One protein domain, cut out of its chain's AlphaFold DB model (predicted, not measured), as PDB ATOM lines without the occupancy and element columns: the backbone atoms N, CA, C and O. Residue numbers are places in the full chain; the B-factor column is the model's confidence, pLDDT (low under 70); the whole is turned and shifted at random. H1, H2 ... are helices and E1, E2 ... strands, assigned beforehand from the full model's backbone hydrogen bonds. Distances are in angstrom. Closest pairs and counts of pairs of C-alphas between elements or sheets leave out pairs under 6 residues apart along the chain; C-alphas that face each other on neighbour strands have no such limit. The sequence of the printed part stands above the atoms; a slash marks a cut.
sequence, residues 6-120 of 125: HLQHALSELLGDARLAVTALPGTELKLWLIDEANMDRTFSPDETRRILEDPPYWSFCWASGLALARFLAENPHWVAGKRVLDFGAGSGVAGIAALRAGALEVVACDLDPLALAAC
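Overview. This is residues 6 to 120 of the 125 residues of a protein of Pseudomonas syringae pv. actinidiae (UniProt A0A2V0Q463). The model is an elongated body with two unlike ends: at one end the parallel strands E3 and E4 lie side by side with H4 packed over them and H3 beyond H4, and at the other end H1 and H2 meet at a steep angle. The hairpin of E1 and E2 runs along one side between these ends, and the short helix H5 folds back from E4 to H1. The printed part has 115 residues, in the order H1 E1 E2 H2 H3 E3 H4 E4 H5, with one sheet E1 - E2, antiparallel, and one sheet E3 - E4, parallel. The class is mixed, helices and strands. It is compact, with a radius of gyration of the C-alphas of 15.1 A, and spans 48 by 27 by 20 A.

Arrangement. Start at H1, residues 6 to 15; it touches H2, residues 46 to 54, at a steep tilt of 57 degrees, opposite ways, and their closest C-alphas, Leu 15 and Glu 48, are 5.9 A apart. Next look at E1, residues 20 to 24, and E2, residues 31 to 35, an antiparallel hairpin in which N 21 and O 34 are 2.8 A apart, within hydrogen-bond range. H1 and E2 are near each other, with 5 pairs of C-alphas within 10 A. Move on to H3, residues 64 to 75, which is apart from H2. H3 touches H4, residues 94 to 101, at a shallow tilt of 13 degrees, the same way; their closest C-alphas, Ala 70 and Ala 98, are 5.0 A apart. E3, residues 84 to 88, H4 and E4, residues 106 to 110, form a strand-helix-strand unit, two parallel neighbour strands with a helix between them in the chain, and its crossover is right-handed. Across E3 and E4, N 85 and O 106 are 2.8 A apart, within hydrogen-bond range. The closest C-alphas of H4 and E4, Gly 96 and Val 107, are 6.0 A apart. H5, residues 114 to 119, only just touches H1, with 3 pairs of C-alphas within 8 A, Leu 7 and Leu 115 closest at 6.8 A. In H1, H2, H3, H4 and H5 every O i to N i+4 pair is within hydrogen-bond range.

Along the chain. Find C-alpha 6 at (-43.810, 23.638, 2.752); from there H1 runs 14.1 A to C-alpha 15. E1 covers 12.5 A, E2 12.4 A and H2 12.3 A. H3 begins at C-alpha 64, (-24.985, 8.892, 10.602), and runs 16.8 A. E3 covers 12.8 A, H4 10.5 A and E4 13.0 A. H5 runs 8.6 A to C-alpha 119 at (-37.502, 16.161, 1.590).

Size, cuts and confidence. Look at Pro 46 and Gly 82 for the two C-alphas farthest apart, 48.6 A. The printed part has no cut, and no link is long. The mean pLDDT of the printed part is 93.8, and no printed residue is under 70.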
ATOM      1  N   HIS A   6     -42.979  24.552   1.969       94.50
ATOM      2  CA  HIS A   6     -43.810  23.638   2.752       94.50
ATOM      3  C   HIS A   6     -43.003  22.880   3.820       94.50
ATOM      4  O   HIS A   6     -43.482  22.753   4.942       94.50
ATOM      5  N   LEU A   7     -41.765  22.458   3.521       95.25
ATOM      6  CA  LEU A   7     -40.871  21.843   4.511       95.25
ATOM      7  C   LEU A   7     -40.458  22.859   5.577       95.25
ATOM      8  O   LEU A   7     -40.508  22.572   6.768       95.25
ATOM      9  N   GLN A   8     -40.101  24.076   5.156       95.50
ATOM     10  CA  GLN A   8     -39.760  25.144   6.092       95.50
ATOM     11  C   GLN A   8     -40.945  25.490   7.006       95.50
ATOM     12  O   GLN A   8     -40.755  25.681   8.201       95.50
ATOM     13  N   HIS A   9     -42.162  25.552   6.465       95.06
ATOM     14  CA  HIS A   9     -43.364  25.814   7.249       95.06
ATOM     15  C   HIS A   9     -43.636  24.692   8.257       95.06
ATOM     16  O   HIS A   9     -43.853  24.980   9.428       95.06
ATOM     17  N   ALA A  10     -43.554  23.427   7.829       94.38
ATOM     18  CA  ALA A  10     -43.726  22.279   8.719       94.38
ATOM     19  C   ALA A  10     -42.717  22.298   9.881       94.38
ATOM     20  O   ALA A  10     -43.088  22.084  11.033       94.38
ATOM     21  N   LEU A  11     -41.456  22.635   9.596       94.19
ATOM     22  CA  LEU A  11     -40.433  22.788  10.627       94.19
ATOM     23  C   LEU A  11     -40.750  23.936  11.598       94.19
ATOM     24  O   LEU A  11     -40.601  23.777  12.808       94.19
ATOM     25  N   SER A  12     -41.193  25.087  11.087       92.31
ATOM     26  CA  SER A  12     -41.522  26.254  11.914       92.31
ATOM     27  C   SER A  12     -42.753  26.040  12.800       92.31
ATOM     28  O   SER A  12     -42.778  26.520  13.930       92.31
ATOM     29  N   GLU A  13     -43.752  25.280  12.349       91.56
ATOM     30  CA  GLU A  13     -44.902  24.901  13.187       91.56
ATOM     31  C   GLU A  13     -44.470  24.054  14.395       91.56
ATOM     32  O   GLU A  13     -44.992  24.213  15.504       91.56
ATOM     33  N   LEU A  14     -43.465  23.196  14.203       89.25
ATOM     34  CA  LEU A  14     -42.929  22.337  15.254       89.25
ATOM     35  C   LEU A  14     -41.998  23.096  16.216       89.25
ATOM     36  O   LEU A  14     -42.131  22.992  17.440       89.25
ATOM     37  N   LEU A  15     -41.065  23.868  15.649       89.31
ATOM     38  CA  LEU A  15     -39.867  24.394  16.316       89.31
ATOM     39  C   LEU A  15     -39.704  25.921  16.199       89.31
ATOM     40  O   LEU A  15     -38.597  26.445  16.344       89.31
ATOM     41  N   GLY A  16     -40.791  26.642  15.924       87.62
ATOM     42  CA  GLY A  16     -40.837  28.101  15.918       87.62
ATOM     43  C   GLY A  16     -39.928  28.724  14.858       87.62
ATOM     44  O   GLY A  16     -40.189  28.659  13.659       87.62
ATOM     45  N   ASP A  17     -38.853  29.365  15.306       86.75
ATOM     46  CA  ASP A  17     -37.898  30.074  14.453       86.75
ATOM     47  C   ASP A  17     -36.837  29.166  13.805       86.75
ATOM     48  O   ASP A  17     -35.936  29.684  13.140       86.75
ATOM     49  N   ALA A  18     -36.947  27.840  13.966       90.56
ATOM     50  CA  ALA A  18     -36.076  26.866  13.314       90.56
ATOM     51  C   ALA A  18     -36.117  26.987  11.784       90.56
ATOM     52  O   ALA A  18     -37.158  27.243  11.168       90.56
ATOM     53  N   ARG A  19     -34.956  26.790  11.156       93.00
ATOM     54  CA  ARG A  19     -34.756  27.000   9.720       93.00
ATOM     55  C   ARG A  19     -34.112  25.792   9.076       93.00
ATOM     56  O   ARG A  19     -33.306  25.109   9.699       93.00
ATOM     57  N   LEU A  20     -34.450  25.582   7.812       94.88
ATOM     58  CA  LEU A  20     -33.714  24.697   6.928       94.88
ATOM     59  C   LEU A  20     -32.583  25.478   6.261       94.88
ATOM     60  O   LEU A  20     -32.801  26.531   5.657       94.88
ATOM     61  N   ALA A  21     -31.384  24.919   6.321       94.44
ATOM     62  CA  ALA A  21     -30.199  25.418   5.652       94.44
ATOM     63  C   ALA A  21     -29.690  24.388   4.640       94.44
ATOM     64  O   ALA A  21     -29.913  23.183   4.772       94.44
ATOM     65  N   VAL A  22     -29.002  24.868   3.598       94.69
ATOM     66  CA  VAL A  22     -28.254  23.970   2.713       94.69
ATOM     67  C   VAL A  22     -27.009  23.522   3.462       94.69
ATOM     68  O   VAL A  22     -26.065  24.299   3.603       94.69
ATOM     69  N   THR A  23     -26.980  22.262   3.869       95.06
ATOM     70  CA  THR A  23     -25.873  21.687   4.629       95.06
ATOM     71  C   THR A  23     -25.074  20.748   3.739       95.06
ATOM     72  O   THR A  23     -25.618  19.804   3.160       95.06
ATOM     73  N   ALA A  24     -23.775  21.021   3.603       95.50
ATOM     74  CA  ALA A  24     -22.844  20.120   2.934       95.50
ATOM     75  C   ALA A  24     -22.532  18.931   3.845       95.50
ATOM     76  O   ALA A  24     -22.193  19.111   5.015       95.50
ATOM     77  N   LEU A  25     -22.647  17.720   3.310       96.00
ATOM     78  CA  LEU A  25     -22.444  16.511   4.092       96.00
ATOM     79  C   LEU A  25     -20.951  16.157   4.155       96.00
ATOM     80  O   LEU A  25     -20.331  15.975   3.101       96.00
ATOM     81  N   PRO A  26     -20.356  16.012   5.354       95.50
ATOM     82  CA  PRO A  26     -18.917  15.817   5.492       95.50
ATOM     83  C   PRO A  26     -18.409  14.605   4.703       95.50
ATOM     84  O   PRO A  26     -18.989  13.520   4.779       95.50
ATOM     85  N   GLY A  27     -17.292  14.757   3.991       95.00
ATOM     86  CA  GLY A  27     -16.687  13.667   3.218       95.00
ATOM     87  C   GLY A  27     -17.517  13.212   2.012       95.00
ATOM     88  O   GLY A  27     -17.351  12.085   1.564       95.00
ATOM     89  N   THR A  28     -18.429  14.052   1.517       95.00
ATOM     90  CA  THR A  28     -19.186  13.815   0.282       95.00
ATOM     91  C   THR A  28     -19.375  15.130  -0.482       95.00
ATOM     92  O   THR A  28     -19.269  16.208   0.100       95.00
ATOM     93  N   GLU A  29     -19.751  15.048  -1.757       92.88
ATOM     94  CA  GLU A  29     -20.176  16.208  -2.564       92.88
ATOM     95  C   GLU A  29     -21.668  16.560  -2.371       92.88
ATOM     96  O   GLU A  29     -22.214  17.441  -3.042       92.88
ATOM     97  N   LEU A  30     -22.371  15.840  -1.490       94.50
ATOM     98  CA  LEU A  30     -23.810  15.982  -1.305       94.50
ATOM     99  C   LEU A  30     -24.147  17.207  -0.457       94.50
ATOM    100  O   LEU A  30     -23.451  17.555   0.499       94.50
ATOM    101  N   LYS A  31     -25.275  17.830  -0.792       94.75
ATOM    102  CA  LYS A  31     -25.877  18.920  -0.029       94.75
ATOM    103  C   LYS A  31     -27.360  18.641   0.142       94.75
ATOM    104  O   LYS A  31     -28.013  18.294  -0.840       94.75
ATOM    105  N   LEU A  32     -27.868  18.820   1.356       94.75
ATOM    106  CA  LEU A  32     -29.273  18.601   1.703       94.75
ATOM    107  C   LEU A  32     -29.852  19.824   2.406       94.75
ATOM    108  O   LEU A  32     -29.113  20.637   2.956       94.75
ATOM    109  N   TRP A  33     -31.177  19.929   2.392       95.31
ATOM    110  CA  TRP A  33     -31.902  20.843   3.264       95.31
ATOM    111  C   TRP A  33     -32.059  20.192   4.631       95.31
ATOM    112  O   TRP A  33     -32.895  19.310   4.790       95.31
ATOM    113  N   LEU A  34     -31.237  20.605   5.591       95.56
ATOM    114  CA  LEU A  34     -31.275  20.099   6.962       95.56
ATOM    115  C   LEU A  34     -31.603  21.228   7.926       95.56
ATOM    116  O   LEU A  34     -31.439  22.401   7.587       95.56
ATOM    117  N   ILE A  35     -32.047  20.878   9.127       94.06
ATOM    118  CA  ILE A  35     -32.194  21.848  10.205       94.06
ATOM    119  C   ILE A  35     -30.856  22.548  10.484       94.06
ATOM    120  O   ILE A  35     -29.802  21.911  10.523       94.06
ATOM    121  N   ASP A  36     -30.900  23.869  10.633       92.00
ATOM    122  CA  ASP A  36     -29.730  24.674  10.969       92.00
ATOM    123  C   ASP A  36     -29.311  24.398  12.420       92.00
ATOM    124  O   ASP A  36     -30.060  24.661  13.365       92.00
ATOM    125  N   GLU A  37     -28.102  23.864  12.595       81.62
ATOM    126  CA  GLU A  37     -27.526  23.552  13.903       81.62
ATOM    127  C   GLU A  37     -27.398  24.795  14.793       81.62
ATOM    128  O   GLU A  37     -27.617  24.707  16.002       81.62
ATOM    129  N   ALA A  38     -27.154  25.973  14.207       78.88
ATOM    130  CA  ALA A  38     -27.058  27.223  14.956       78.88
ATOM    131  C   ALA A  38     -28.405  27.637  15.575       78.88
ATOM    132  O   ALA A  38     -28.436  28.314  16.602       78.88
ATOM    133  N   ASN A  39     -29.527  27.205  14.989       76.88
ATOM    134  CA  ASN A  39     -30.872  27.413  15.534       76.88
ATOM    135  C   ASN A  39     -31.267  26.365  16.590       76.88
ATOM    136  O   ASN A  39     -32.306  26.525  17.236       76.88
ATOM    137  N   MET A  40     -30.470  25.304  16.757       78.88
ATOM    138  CA  MET A  40     -30.708  24.223  17.719       78.88
ATOM    139  C   MET A  40     -29.966  24.391  19.043       78.88
ATOM    140  O   MET A  40     -30.374  23.785  20.032       78.88
ATOM    141  N   ASP A  41     -28.959  25.263  19.107       78.31
ATOM    142  CA  ASP A  41     -28.285  25.640  20.356       78.31
ATOM    143  C   ASP A  41     -29.088  26.706  21.128       78.31
ATOM    144  O   ASP A  41     -28.652  27.840  21.345       78.31
ATOM    145  N   ARG A  42     -30.335  26.372  21.486       80.19
ATOM    146  CA  ARG A  42     -31.228  27.241  22.266       80.19
ATOM    147  C   ARG A  42     -32.106  26.448  23.227       80.19
ATOM    148  O   ARG A  42     -32.337  25.255  23.063       80.19
ATOM    149  N   THR A  43     -32.636  27.129  24.240       82.06
ATOM    150  CA  THR A  43     -33.614  26.529  25.154       82.06
ATOM    151  C   THR A  43     -34.972  26.415  24.468       82.06
ATOM    152  O   THR A  43     -35.576  27.428  24.121       82.06
ATOM    153  N   PHE A  44     -35.464  25.187  24.315       84.69
ATOM    154  CA  PHE A  44     -36.824  24.928  23.848       84.69
ATOM    155  C   PHE A  44     -37.840  25.184  24.956       84.69
ATOM    156  O   PHE A  44     -37.616  24.855  26.125       84.69
ATOM    157  N   SER A  45     -38.993  25.726  24.583       88.19
ATOM    158  CA  SER A  45     -40.151  25.766  25.470       88.19
ATOM    159  C   SER A  45     -40.649  24.343  25.793       88.19
ATOM    160  O   SER A  45     -40.401  23.396  25.035       88.19
ATOM    161  N   PRO A  46     -41.392  24.155  26.900       89.81
ATOM    162  CA  PRO A  46     -42.029  22.871  27.201       89.81
ATOM    163  C   PRO A  46     -42.970  22.386  26.087       89.81
ATOM    164  O   PRO A  46     -43.058  21.183  25.844       89.81
ATOM    165  N   ASP A  47     -43.644  23.308  25.391       89.12
ATOM    166  CA  ASP A  47     -44.515  22.994  24.254       89.12
ATOM    167  C   ASP A  47     -43.736  22.471  23.045       89.12
ATOM    168  O   ASP A  47     -44.105  21.441  22.482       89.12
ATOM    169  N   GLU A  48     -42.638  23.134  22.671       88.44
ATOM    170  CA  GLU A  48     -41.747  22.655  21.604       88.44
ATOM    171  C   GLU A  48     -41.162  21.289  21.959       88.44
ATOM    172  O   GLU A  48     -41.203  20.381  21.139       88.44
ATOM    173  N   THR A  49     -40.706  21.104  23.201       88.50
ATOM    174  CA  THR A  49     -40.148  19.822  23.656       88.50
ATOM    175  C   THR A  49     -41.166  18.693  23.530       88.50
ATOM    176  O   THR A  49     -40.837  17.622  23.028       88.50
ATOM    177  N   ARG A  50     -42.417  18.925  23.946       89.62
ATOM    178  CA  ARG A  50     -43.488  17.934  23.792       89.62
ATOM    179  C   ARG A  50     -43.724  17.594  22.325       89.62
ATOM    180  O   ARG A  50     -43.750  16.417  21.992       89.62
ATOM    181  N   ARG A  51     -43.837  18.605  21.457       89.25
ATOM    182  CA  ARG A  51     -44.047  18.398  20.018       89.25
ATOM    183  C   ARG A  51     -42.906  17.608  19.376       89.25
ATOM    184  O   ARG A  51     -43.180  16.696  18.615       89.25
ATOM    185  N   ILE A  52     -41.650  17.892  19.735       87.56
ATOM    186  CA  ILE A  52     -40.483  17.125  19.264       87.56
ATOM    187  C   ILE A  52     -40.557  15.664  19.713       87.56
ATOM    188  O   ILE A  52     -40.167  14.782  18.962       87.56
ATOM    189  N   LEU A  53     -41.000  15.401  20.946       88.12
ATOM    190  CA  LEU A  53     -41.110  14.035  21.466       88.12
ATOM    191  C   LEU A  53     -42.277  13.262  20.838       88.12
ATOM    192  O   LEU A  53     -42.172  12.049  20.674       88.12
ATOM    193  N   GLU A  54     -43.375  13.950  20.520       90.75
ATOM    194  CA  GLU A  54     -44.562  13.369  19.883       90.75
ATOM    195  C   GLU A  54     -44.347  13.108  18.388       90.75
ATOM    196  O   GLU A  54     -44.683  12.025  17.913       90.75
ATOM    197  N   ASP A  55     -43.766  14.071  17.667       88.25
ATOM    198  CA  ASP A  55     -43.515  14.003  16.226       88.25
ATOM    199  C   ASP A  55     -42.114  14.553  15.888       88.25
ATOM    200  O   ASP A  55     -41.947  15.717  15.501       88.25
ATOM    201  N   PRO A  56     -41.056  13.749  16.104       90.38
ATOM    202  CA  PRO A  56     -39.692  14.177  15.833       90.38
ATOM    203  C   PRO A  56     -39.486  14.448  14.330       90.38
ATOM    204  O   PRO A  56     -39.796  13.580  13.514       90.38
ATOM    205  N   PRO A  57     -38.866  15.574  13.920       92.94
ATOM    206  CA  PRO A  57     -38.725  15.933  12.510       92.94
ATOM    207  C   PRO A  57     -37.543  15.191  11.867       92.94
ATOM    208  O   PRO A  57     -36.587  15.804  11.389       92.94
ATOM    209  N   TYR A  58     -37.566  13.856  11.879       93.06
ATOM    210  CA  TYR A  58     -36.458  12.994  11.455       93.06
ATOM    211  C   TYR A  58     -36.013  13.223  10.007       93.06
ATOM    212  O   TYR A  58     -34.828  13.060   9.702       93.06
ATOM    213  N   TRP A  59     -36.932  13.662   9.147       95.19
ATOM    214  CA  TRP A  59     -36.676  14.059   7.763       95.19
ATOM    215  C   TRP A  59     -35.719  15.254   7.630       95.19
ATOM    216  O   TRP A  59     -35.069  15.413   6.601       95.19
ATOM    217  N   SER A  60     -35.599  16.088   8.668       95.50
ATOM    218  CA  SER A  60     -34.773  17.302   8.657       95.50
ATOM    219  C   SER A  60     -33.316  17.069   9.082       95.50
ATOM    220  O   SER A  60     -32.527  18.015   9.124       95.50
ATOM    221  N   PHE A  61     -32.926  15.820   9.361       95.00
ATOM    222  CA  PHE A  61     -31.576  15.454   9.797       95.00
ATOM    223  C   PHE A  61     -30.874  14.519   8.809       95.00
ATOM    224  O   PHE A  61     -31.473  13.627   8.205       95.00
ATOM    225  N   CYS A  62     -29.552  14.659   8.706       95.94
ATOM    226  CA  CYS A  62     -28.715  13.642   8.083       95.94
ATOM    227  C   CYS A  62     -28.247  12.643   9.144       95.94
ATOM    228  O   CYS A  62     -27.333  12.919   9.919       95.94
ATOM    229  N   TRP A  63     -28.848  11.456   9.148       95.75
ATOM    230  CA  TRP A  63     -28.471  10.385  10.064       95.75
ATOM    231  C   TRP A  63     -27.103   9.791   9.720       95.75
ATOM    232  O   TRP A  63     -26.741   9.647   8.550       95.75
ATOM    233  N   ALA A  64     -26.349   9.402  10.751       95.38
ATOM    234  CA  ALA A  64     -24.985   8.892  10.602       95.38
ATOM    235  C   ALA A  64     -24.903   7.648   9.700       95.38
ATOM    236  O   ALA A  64     -23.971   7.525   8.908       95.38
ATOM    237  N   SER A  65     -25.890   6.750   9.780       96.06
ATOM    238  CA  SER A  65     -25.991   5.569   8.915       96.06
ATOM    239  C   SER A  65     -26.196   5.945   7.446       96.06
ATOM    240  O   SER A  65     -25.522   5.398   6.577       96.06
ATOM    241  N   GLY A  66     -27.064   6.921   7.170       97.12
ATOM    242  CA  GLY A  66     -27.286   7.446   5.825       97.12
ATOM    243  C   GLY A  66     -26.033   8.110   5.245       97.12
ATOM    244  O   GLY A  66     -25.668   7.847   4.102       97.12
ATOM    245  N   LEU A  67     -25.309   8.890   6.056       97.88
ATOM    246  CA  LEU A  67     -24.025   9.477   5.662       97.88
ATOM    247  C   LEU A  67     -22.953   8.411   5.390       97.88
ATOM    248  O   LEU A  67     -22.203   8.514   4.420       97.88
ATOM    249  N   ALA A  68     -22.877   7.382   6.236       98.25
ATOM    250  CA  ALA A  68     -21.949   6.273   6.050       98.25
ATOM    251  C   ALA A  68     -22.240   5.516   4.746       98.25
ATOM    252  O   ALA A  68     -21.317   5.252   3.975       98.25
ATOM    253  N   LEU A  69     -23.516   5.241   4.459       98.06
ATOM    254  CA  LEU A  69     -23.933   4.611   3.208       98.06
ATOM    255  C   LEU A  69     -23.630   5.501   1.996       98.06
ATOM    256  O   LEU A  69     -23.164   5.000   0.976       98.06
ATOM    257  N   ALA A  70     -23.824   6.816   2.112       97.94
ATOM    258  CA  ALA A  70     -23.511   7.747   1.035       97.94
ATOM    259  C   ALA A  70     -22.025   7.724   0.649       97.94
ATOM    260  O   ALA A  70     -21.694   7.637  -0.534       97.94
ATOM    261  N   ARG A  71     -21.128   7.738   1.644       98.19
ATOM    262  CA  ARG A  71     -19.678   7.598   1.424       98.19
ATOM    263  C   ARG A  71     -19.334   6.239   0.820       98.19
ATOM    264  O   ARG A  71     -18.613   6.170  -0.170       98.19
ATOM    265  N   PHE A  72     -19.917   5.171   1.364       98.38
ATOM    266  CA  PHE A  72     -19.702   3.815   0.867       98.38
ATOM    267  C   PHE A  72     -20.082   3.673  -0.612       98.38
ATOM    268  O   PHE A  72     -19.312   3.108  -1.387       98.38
ATOM    269  N   LEU A  73     -21.238   4.201  -1.025       98.06
ATOM    270  CA  LEU A  73     -21.694   4.136  -2.415       98.06
ATOM    271  C   LEU A  73     -20.843   4.993  -3.357       98.06
ATOM    272  O   LEU A  73     -20.627   4.586  -4.496       98.06
ATOM    273  N   ALA A  74     -20.331   6.135  -2.891       97.00
ATOM    274  CA  ALA A  74     -19.407   6.958  -3.672       97.00
ATOM    275  C   ALA A  74     -18.097   6.212  -3.981       97.00
ATOM    276  O   ALA A  74     -17.583   6.298  -5.094       97.00
ATOM    277  N   GLU A  75     -17.584   5.440  -3.020       97.94
ATOM    278  CA  GLU A  75     -16.390   4.604  -3.197       97.94
ATOM    279  C   GLU A  75     -16.682   3.302  -3.960       97.94
ATOM    280  O   GLU A  75     -15.804   2.749  -4.622       97.94
ATOM    281  N   ASN A  76     -17.923   2.808  -3.898       98.25
ATOM    282  CA  ASN A  76     -18.317   1.504  -4.428       98.25
ATOM    283  C   ASN A  76     -19.549   1.588  -5.355       98.25
ATOM    284  O   ASN A  76     -20.547   0.896  -5.121       98.25
ATOM    285  N   PRO A  77     -19.498   2.366  -6.455       98.12
ATOM    286  CA  PRO A  77     -20.675   2.642  -7.283       98.12
ATOM    287  C   PRO A  77     -21.281   1.389  -7.932       98.12
ATOM    288  O   PRO A  77     -22.486   1.329  -8.161       98.12
ATOM    289  N   HIS A  78     -20.482   0.341  -8.160       98.38
ATOM    290  CA  HIS A  78     -20.923  -0.937  -8.737       98.38
ATOM    291  C   HIS A  78     -22.061  -1.628  -7.956       98.38
ATOM    292  O   HIS A  78     -22.772  -2.471  -8.513       98.38
ATOM    293  N   TRP A  79     -22.273  -1.275  -6.684       98.38
ATOM    294  CA  TRP A  79     -23.410  -1.772  -5.908       98.38
ATOM    295  C   TRP A  79     -24.755  -1.336  -6.481       98.38
ATOM    296  O   TRP A  79     -25.700  -2.128  -6.447       98.38
ATOM    297  N   VAL A  80     -24.830  -0.129  -7.044       98.56
ATOM    298  CA  VAL A  80     -26.085   0.504  -7.480       98.56
ATOM    299  C   VAL A  80     -26.079   0.943  -8.942       98.56
ATOM    300  O   VAL A  80     -27.153   1.112  -9.510       98.56
ATOM    301  N   ALA A  81     -24.911   1.072  -9.578       98.50
ATOM    302  CA  ALA A  81     -24.776   1.544 -10.952       98.50
ATOM    303  C   ALA A  81     -25.654   0.750 -11.937       98.50
ATOM    304  O   ALA A  81     -25.583  -0.479 -12.006       98.50
ATOM    305  N   GLY A  82     -26.499   1.462 -12.688       98.25
ATOM    306  CA  GLY A  82     -27.439   0.899 -13.660       98.25
ATOM    307  C   GLY A  82     -28.625   0.138 -13.055       98.25
ATOM    308  O   GLY A  82     -29.399  -0.461 -13.800       98.25
ATOM    309  N   LYS A  83     -28.793   0.140 -11.726       98.44
ATOM    310  CA  LYS A  83     -29.865  -0.589 -11.033       98.44
ATOM    311  C   LYS A  83     -31.001   0.333 -10.616       98.44
ATOM    312  O   LYS A  83     -30.814   1.531 -10.430       98.44
ATOM    313  N   ARG A  84     -32.177  -0.259 -10.423       98.06
ATOM    314  CA  ARG A  84     -33.321   0.381  -9.769       98.06
ATOM    315  C   ARG A  84     -33.216   0.103  -8.270       98.06
ATOM    316  O   ARG A  84     -33.085  -1.060  -7.890       98.06
ATOM    317  N   VAL A  85     -33.223   1.140  -7.443       98.06
ATOM    318  CA  VAL A  85     -32.989   1.052  -5.994       98.06
ATOM    319  C   VAL A  85     -34.219   1.557  -5.242       98.06
ATOM    320  O   VAL A  85     -34.858   2.521  -5.654       98.06
ATOM    321  N   LEU A  86     -34.552   0.902  -4.135       97.69
ATOM    322  CA  LEU A  86     -35.546   1.370  -3.173       97.69
ATOM    323  C   LEU A  86     -34.804   1.952  -1.968       97.69
ATOM    324  O   LEU A  86     -34.026   1.236  -1.338       97.69
ATOM    325  N   ASP A  87     -35.046   3.221  -1.654       96.94
ATOM    326  CA  ASP A  87     -34.612   3.849  -0.407       96.94
ATOM    327  C   ASP A  87     -35.745   3.712   0.618       96.94
ATOM    328  O   ASP A  87     -36.764   4.397   0.526       96.94
ATOM    329  N   PHE A  88     -35.621   2.733   1.514       96.75
ATOM    330  CA  PHE A  88     -36.671   2.346   2.458       96.75
ATOM    331  C   PHE A  88     -36.415   2.970   3.833       96.75
ATOM    332  O   PHE A  88     -35.428   2.633   4.486       96.75
ATOM    333  N   GLY A  89     -37.315   3.850   4.272       95.88
ATOM    334  CA  GLY A  89     -37.062   4.773   5.379       95.88
ATOM    335  C   GLY A  89     -36.180   5.935   4.925       95.88
ATOM    336  O   GLY A  89     -35.122   6.173   5.509       95.88
ATOM    337  N   ALA A  90     -36.583   6.595   3.836       95.75
ATOM    338  CA  ALA A  90     -35.766   7.574   3.127       95.75
ATOM    339  C   ALA A  90     -35.341   8.772   3.999       95.75
ATOM    340  O   ALA A  90     -34.241   9.299   3.818       95.75
ATOM    341  N   GLY A  91     -36.167   9.204   4.961       96.00
ATOM    342  CA  GLY A  91     -35.850  10.321   5.854       96.00
ATOM    343  C   GLY A  91     -35.480  11.597   5.087       96.00
ATOM    344  O   GLY A  91     -36.294  12.150   4.356       96.00
ATOM    345  N   SER A  92     -34.237  12.070   5.235       95.62
ATOM    346  CA  SER A  92     -33.713  13.232   4.489       95.62
ATOM    347  C   SER A  92     -33.328  12.937   3.032       95.62
ATOM    348  O   SER A  92     -32.842  13.820   2.325       95.62
ATOM    349  N   GLY A  93     -33.479  11.690   2.581       95.56
ATOM    350  CA  GLY A  93     -33.156  11.236   1.228       95.56
ATOM    351  C   GLY A  93     -31.665  11.031   0.961       95.56
ATOM    352  O   GLY A  93     -31.272  10.794  -0.181       95.56
ATOM    353  N   VAL A  94     -30.807  11.127   1.985       97.00
ATOM    354  CA  VAL A  94     -29.343  11.056   1.832       97.00
ATOM    355  C   VAL A  94     -28.877   9.792   1.099       97.00
ATOM    356  O   VAL A  94     -28.021   9.879   0.217       97.00
ATOM    357  N   ALA A  95     -29.452   8.634   1.429       96.94
ATOM    358  CA  ALA A  95     -29.073   7.351   0.848       96.94
ATOM    359  C   ALA A  95     -29.521   7.245  -0.615       96.94
ATOM    360  O   ALA A  95     -28.713   6.914  -1.484       96.94
ATOM    361  N   GLY A  96     -30.775   7.590  -0.908       96.69
ATOM    362  CA  GLY A  96     -31.315   7.585  -2.261       96.69
ATOM    363  C   GLY A  96     -30.609   8.565  -3.196       96.69
ATOM    364  O   GLY A  96     -30.240   8.205  -4.316       96.69
ATOM    365  N   ILE A  97     -30.319   9.781  -2.726       96.19
ATOM    366  CA  ILE A  97     -29.545  10.768  -3.494       96.19
ATOM    367  C   ILE A  97     -28.126  10.250  -3.748       96.19
ATOM    368  O   ILE A  97     -27.613  10.392  -4.860       96.19
ATOM    369  N   ALA A  98     -27.489   9.620  -2.757       97.00
ATOM    370  CA  ALA A  98     -26.177   9.015  -2.951       97.00
ATOM    371  C   ALA A  98     -26.208   7.879  -3.981       97.00
ATOM    372  O   ALA A  98     -25.322   7.808  -4.830       97.00
ATOM    373  N   ALA A  99     -27.242   7.034  -3.962       97.56
ATOM    374  CA  ALA A  99     -27.410   5.967  -4.943       97.56
ATOM    375  C   ALA A  99     -27.559   6.516  -6.371       97.56
ATOM    376  O   ALA A  99     -26.893   6.029  -7.285       97.56
ATOM    377  N   LEU A 100     -28.350   7.579  -6.561       96.50
ATOM    378  CA  LEU A 100     -28.445   8.285  -7.845       96.50
ATOM    379  C   LEU A 100     -27.092   8.842  -8.289       96.50
ATOM    380  O   LEU A 100     -26.685   8.652  -9.434       96.50
ATOM    381  N   ARG A 101     -26.358   9.497  -7.382       95.88
ATOM    382  CA  ARG A 101     -25.026  10.053  -7.675       95.88
ATOM    383  C   ARG A 101     -23.990   8.978  -8.000       95.88
ATOM    384  O   ARG A 101     -23.098   9.236  -8.800       95.88
ATOM    385  N   ALA A 102     -24.139   7.783  -7.436       97.19
ATOM    386  CA  ALA A 102     -23.332   6.606  -7.742       97.19
ATOM    387  C   ALA A 102     -23.768   5.877  -9.035       97.19
ATOM    388  O   ALA A 102     -23.181   4.857  -9.398       97.19
ATOM    389  N   GLY A 103     -24.768   6.400  -9.753       97.25
ATOM    390  CA  GLY A 103     -25.176   5.921 -11.073       97.25
ATOM    391  C   GLY A 103     -26.349   4.944 -11.073       97.25
ATOM    392  O   GLY A 103     -26.509   4.213 -12.052       97.25
ATOM    393  N   ALA A 104     -27.153   4.881 -10.007       97.88
ATOM    394  CA  ALA A 104     -28.425   4.161 -10.052       97.88
ATOM    395  C   ALA A 104     -29.289   4.655 -11.225       97.88
ATOM    396  O   ALA A 104     -29.355   5.851 -11.502       97.88
ATOM    397  N   LEU A 105     -29.951   3.720 -11.909       96.94
ATOM    398  CA  LEU A 105     -30.865   4.013 -13.015       96.94
ATOM    399  C   LEU A 105     -32.115   4.746 -12.522       96.94
ATOM    400  O   LEU A 105     -32.625   5.642 -13.185       96.94
ATOM    401  N   GLU A 106     -32.622   4.325 -11.369       96.38
ATOM    402  CA  GLU A 106     -33.816   4.871 -10.737       96.38
ATOM    403  C   GLU A 106     -33.691   4.673  -9.230       96.38
ATOM    404  O   GLU A 106     -33.176   3.645  -8.779       96.38
ATOM    405  N   VAL A 107     -34.197   5.631  -8.458       97.06
ATOM    406  CA  VAL A 107     -34.380   5.480  -7.017       97.06
ATOM    407  C   VAL A 107     -35.821   5.804  -6.659       97.06
ATOM    408  O   VAL A 107     -36.327   6.865  -7.015       97.06
ATOM    409  N   VAL A 108     -36.463   4.893  -5.937       96.81
ATOM    410  CA  VAL A 108     -37.780   5.099  -5.336       96.81
ATOM    411  C   VAL A 108     -37.577   5.387  -3.855       96.81
ATOM    412  O   VAL A 108     -37.087   4.524  -3.132       96.81
ATOM    413  N   ALA A 109     -37.947   6.585  -3.405       96.69
ATOM    414  CA  ALA A 109     -38.000   6.907  -1.983       96.69
ATOM    415  C   ALA A 109     -39.294   6.356  -1.374       96.69
ATOM    416  O   ALA A 109     -40.382   6.556  -1.918       96.69
ATOM    417  N   CYS A 110     -39.174   5.651  -0.256       96.31
ATOM    418  CA  CYS A 110     -40.287   5.098   0.493       96.31
ATOM    419  C   CYS A 110     -40.133   5.482   1.960       96.31
ATOM    420  O   CYS A 110     -39.136   5.151   2.597       96.31
ATOM    421  N   ASP A 111     -41.130   6.176   2.492       96.94
ATOM    422  CA  ASP A 111     -41.199   6.559   3.894       96.94
ATOM    423  C   ASP A 111     -42.666   6.591   4.337       96.94
ATOM    424  O   ASP A 111     -43.568   6.733   3.505       96.94
ATOM    425  N   LEU A 112     -42.902   6.415   5.636       95.81
ATOM    426  CA  LEU A 112     -44.230   6.571   6.226       95.81
ATOM    427  C   LEU A 112     -44.579   8.056   6.383       95.81
ATOM    428  O   LEU A 112     -45.757   8.408   6.332       95.81
ATOM    429  N   ASP A 113     -43.566   8.905   6.567       95.19
ATOM    430  CA  ASP A 113     -43.723  10.344   6.737       95.19
ATOM    431  C   ASP A 113     -43.801  11.067   5.372       95.19
ATOM    432  O   ASP A 113     -42.841  11.047   4.589       95.19
ATOM    433  N   PRO A 114     -44.914  11.759   5.060       94.94
ATOM    434  CA  PRO A 114     -45.027  12.577   3.855       94.94
ATOM    435  C   PRO A 114     -43.973  13.690   3.751       94.94
ATOM    436  O   PRO A 114     -43.594  14.058   2.637       94.94
ATOM    437  N   LEU A 115     -43.488  14.233   4.874       95.50
ATOM    438  CA  LEU A 115     -42.436  15.253   4.887       95.50
ATOM    439  C   LEU A 115     -41.077  14.662   4.505       95.50
ATOM    440  O   LEU A 115     -40.330  15.316   3.780       95.50
ATOM    441  N   ALA A 116     -40.783  13.418   4.894       96.19
ATOM    442  CA  ALA A 116     -39.591  12.697   4.439       96.19
ATOM    443  C   ALA A 116     -39.602  12.477   2.920       96.19
ATOM    444  O   ALA A 116     -38.624  12.762   2.226       96.19
ATOM    445  N   LEU A 117     -40.745  12.059   2.367       95.12
ATOM    446  CA  LEU A 117     -40.913  11.932   0.917       95.12
ATOM    447  C   LEU A 117     -40.730  13.276   0.200       95.12
ATOM    448  O   LEU A 117     -40.107  13.331  -0.857       95.12
ATOM    449  N   ALA A 118     -41.234  14.363   0.780       93.62
ATOM    450  CA  ALA A 118     -41.085  15.704   0.225       93.62
ATOM    451  C   ALA A 118     -39.664  16.285   0.387       93.62
ATOM    452  O   ALA A 118     -39.237  17.110  -0.425       93.62
ATOM    453  N   ALA A 119     -38.916  15.840   1.401       94.06
ATOM    454  CA  ALA A 119     -37.502  16.161   1.590       94.06
ATOM    455  C   ALA A 119     -36.602  15.480   0.547       94.06
ATOM    456  O   ALA A 119     -35.519  15.989   0.255       94.06
ATOM    457  N   CYS A 120     -37.063  14.383  -0.060       92.19
ATOM    458  CA  CYS A 120     -36.396  13.719  -1.173       92.19
ATOM    459  C   CYS A 120     -36.687  14.474  -2.488       92.19
ATOM    460  O   CYS A 120     -37.796  14.387  -3.019       92.19
TER     461      CYS A 120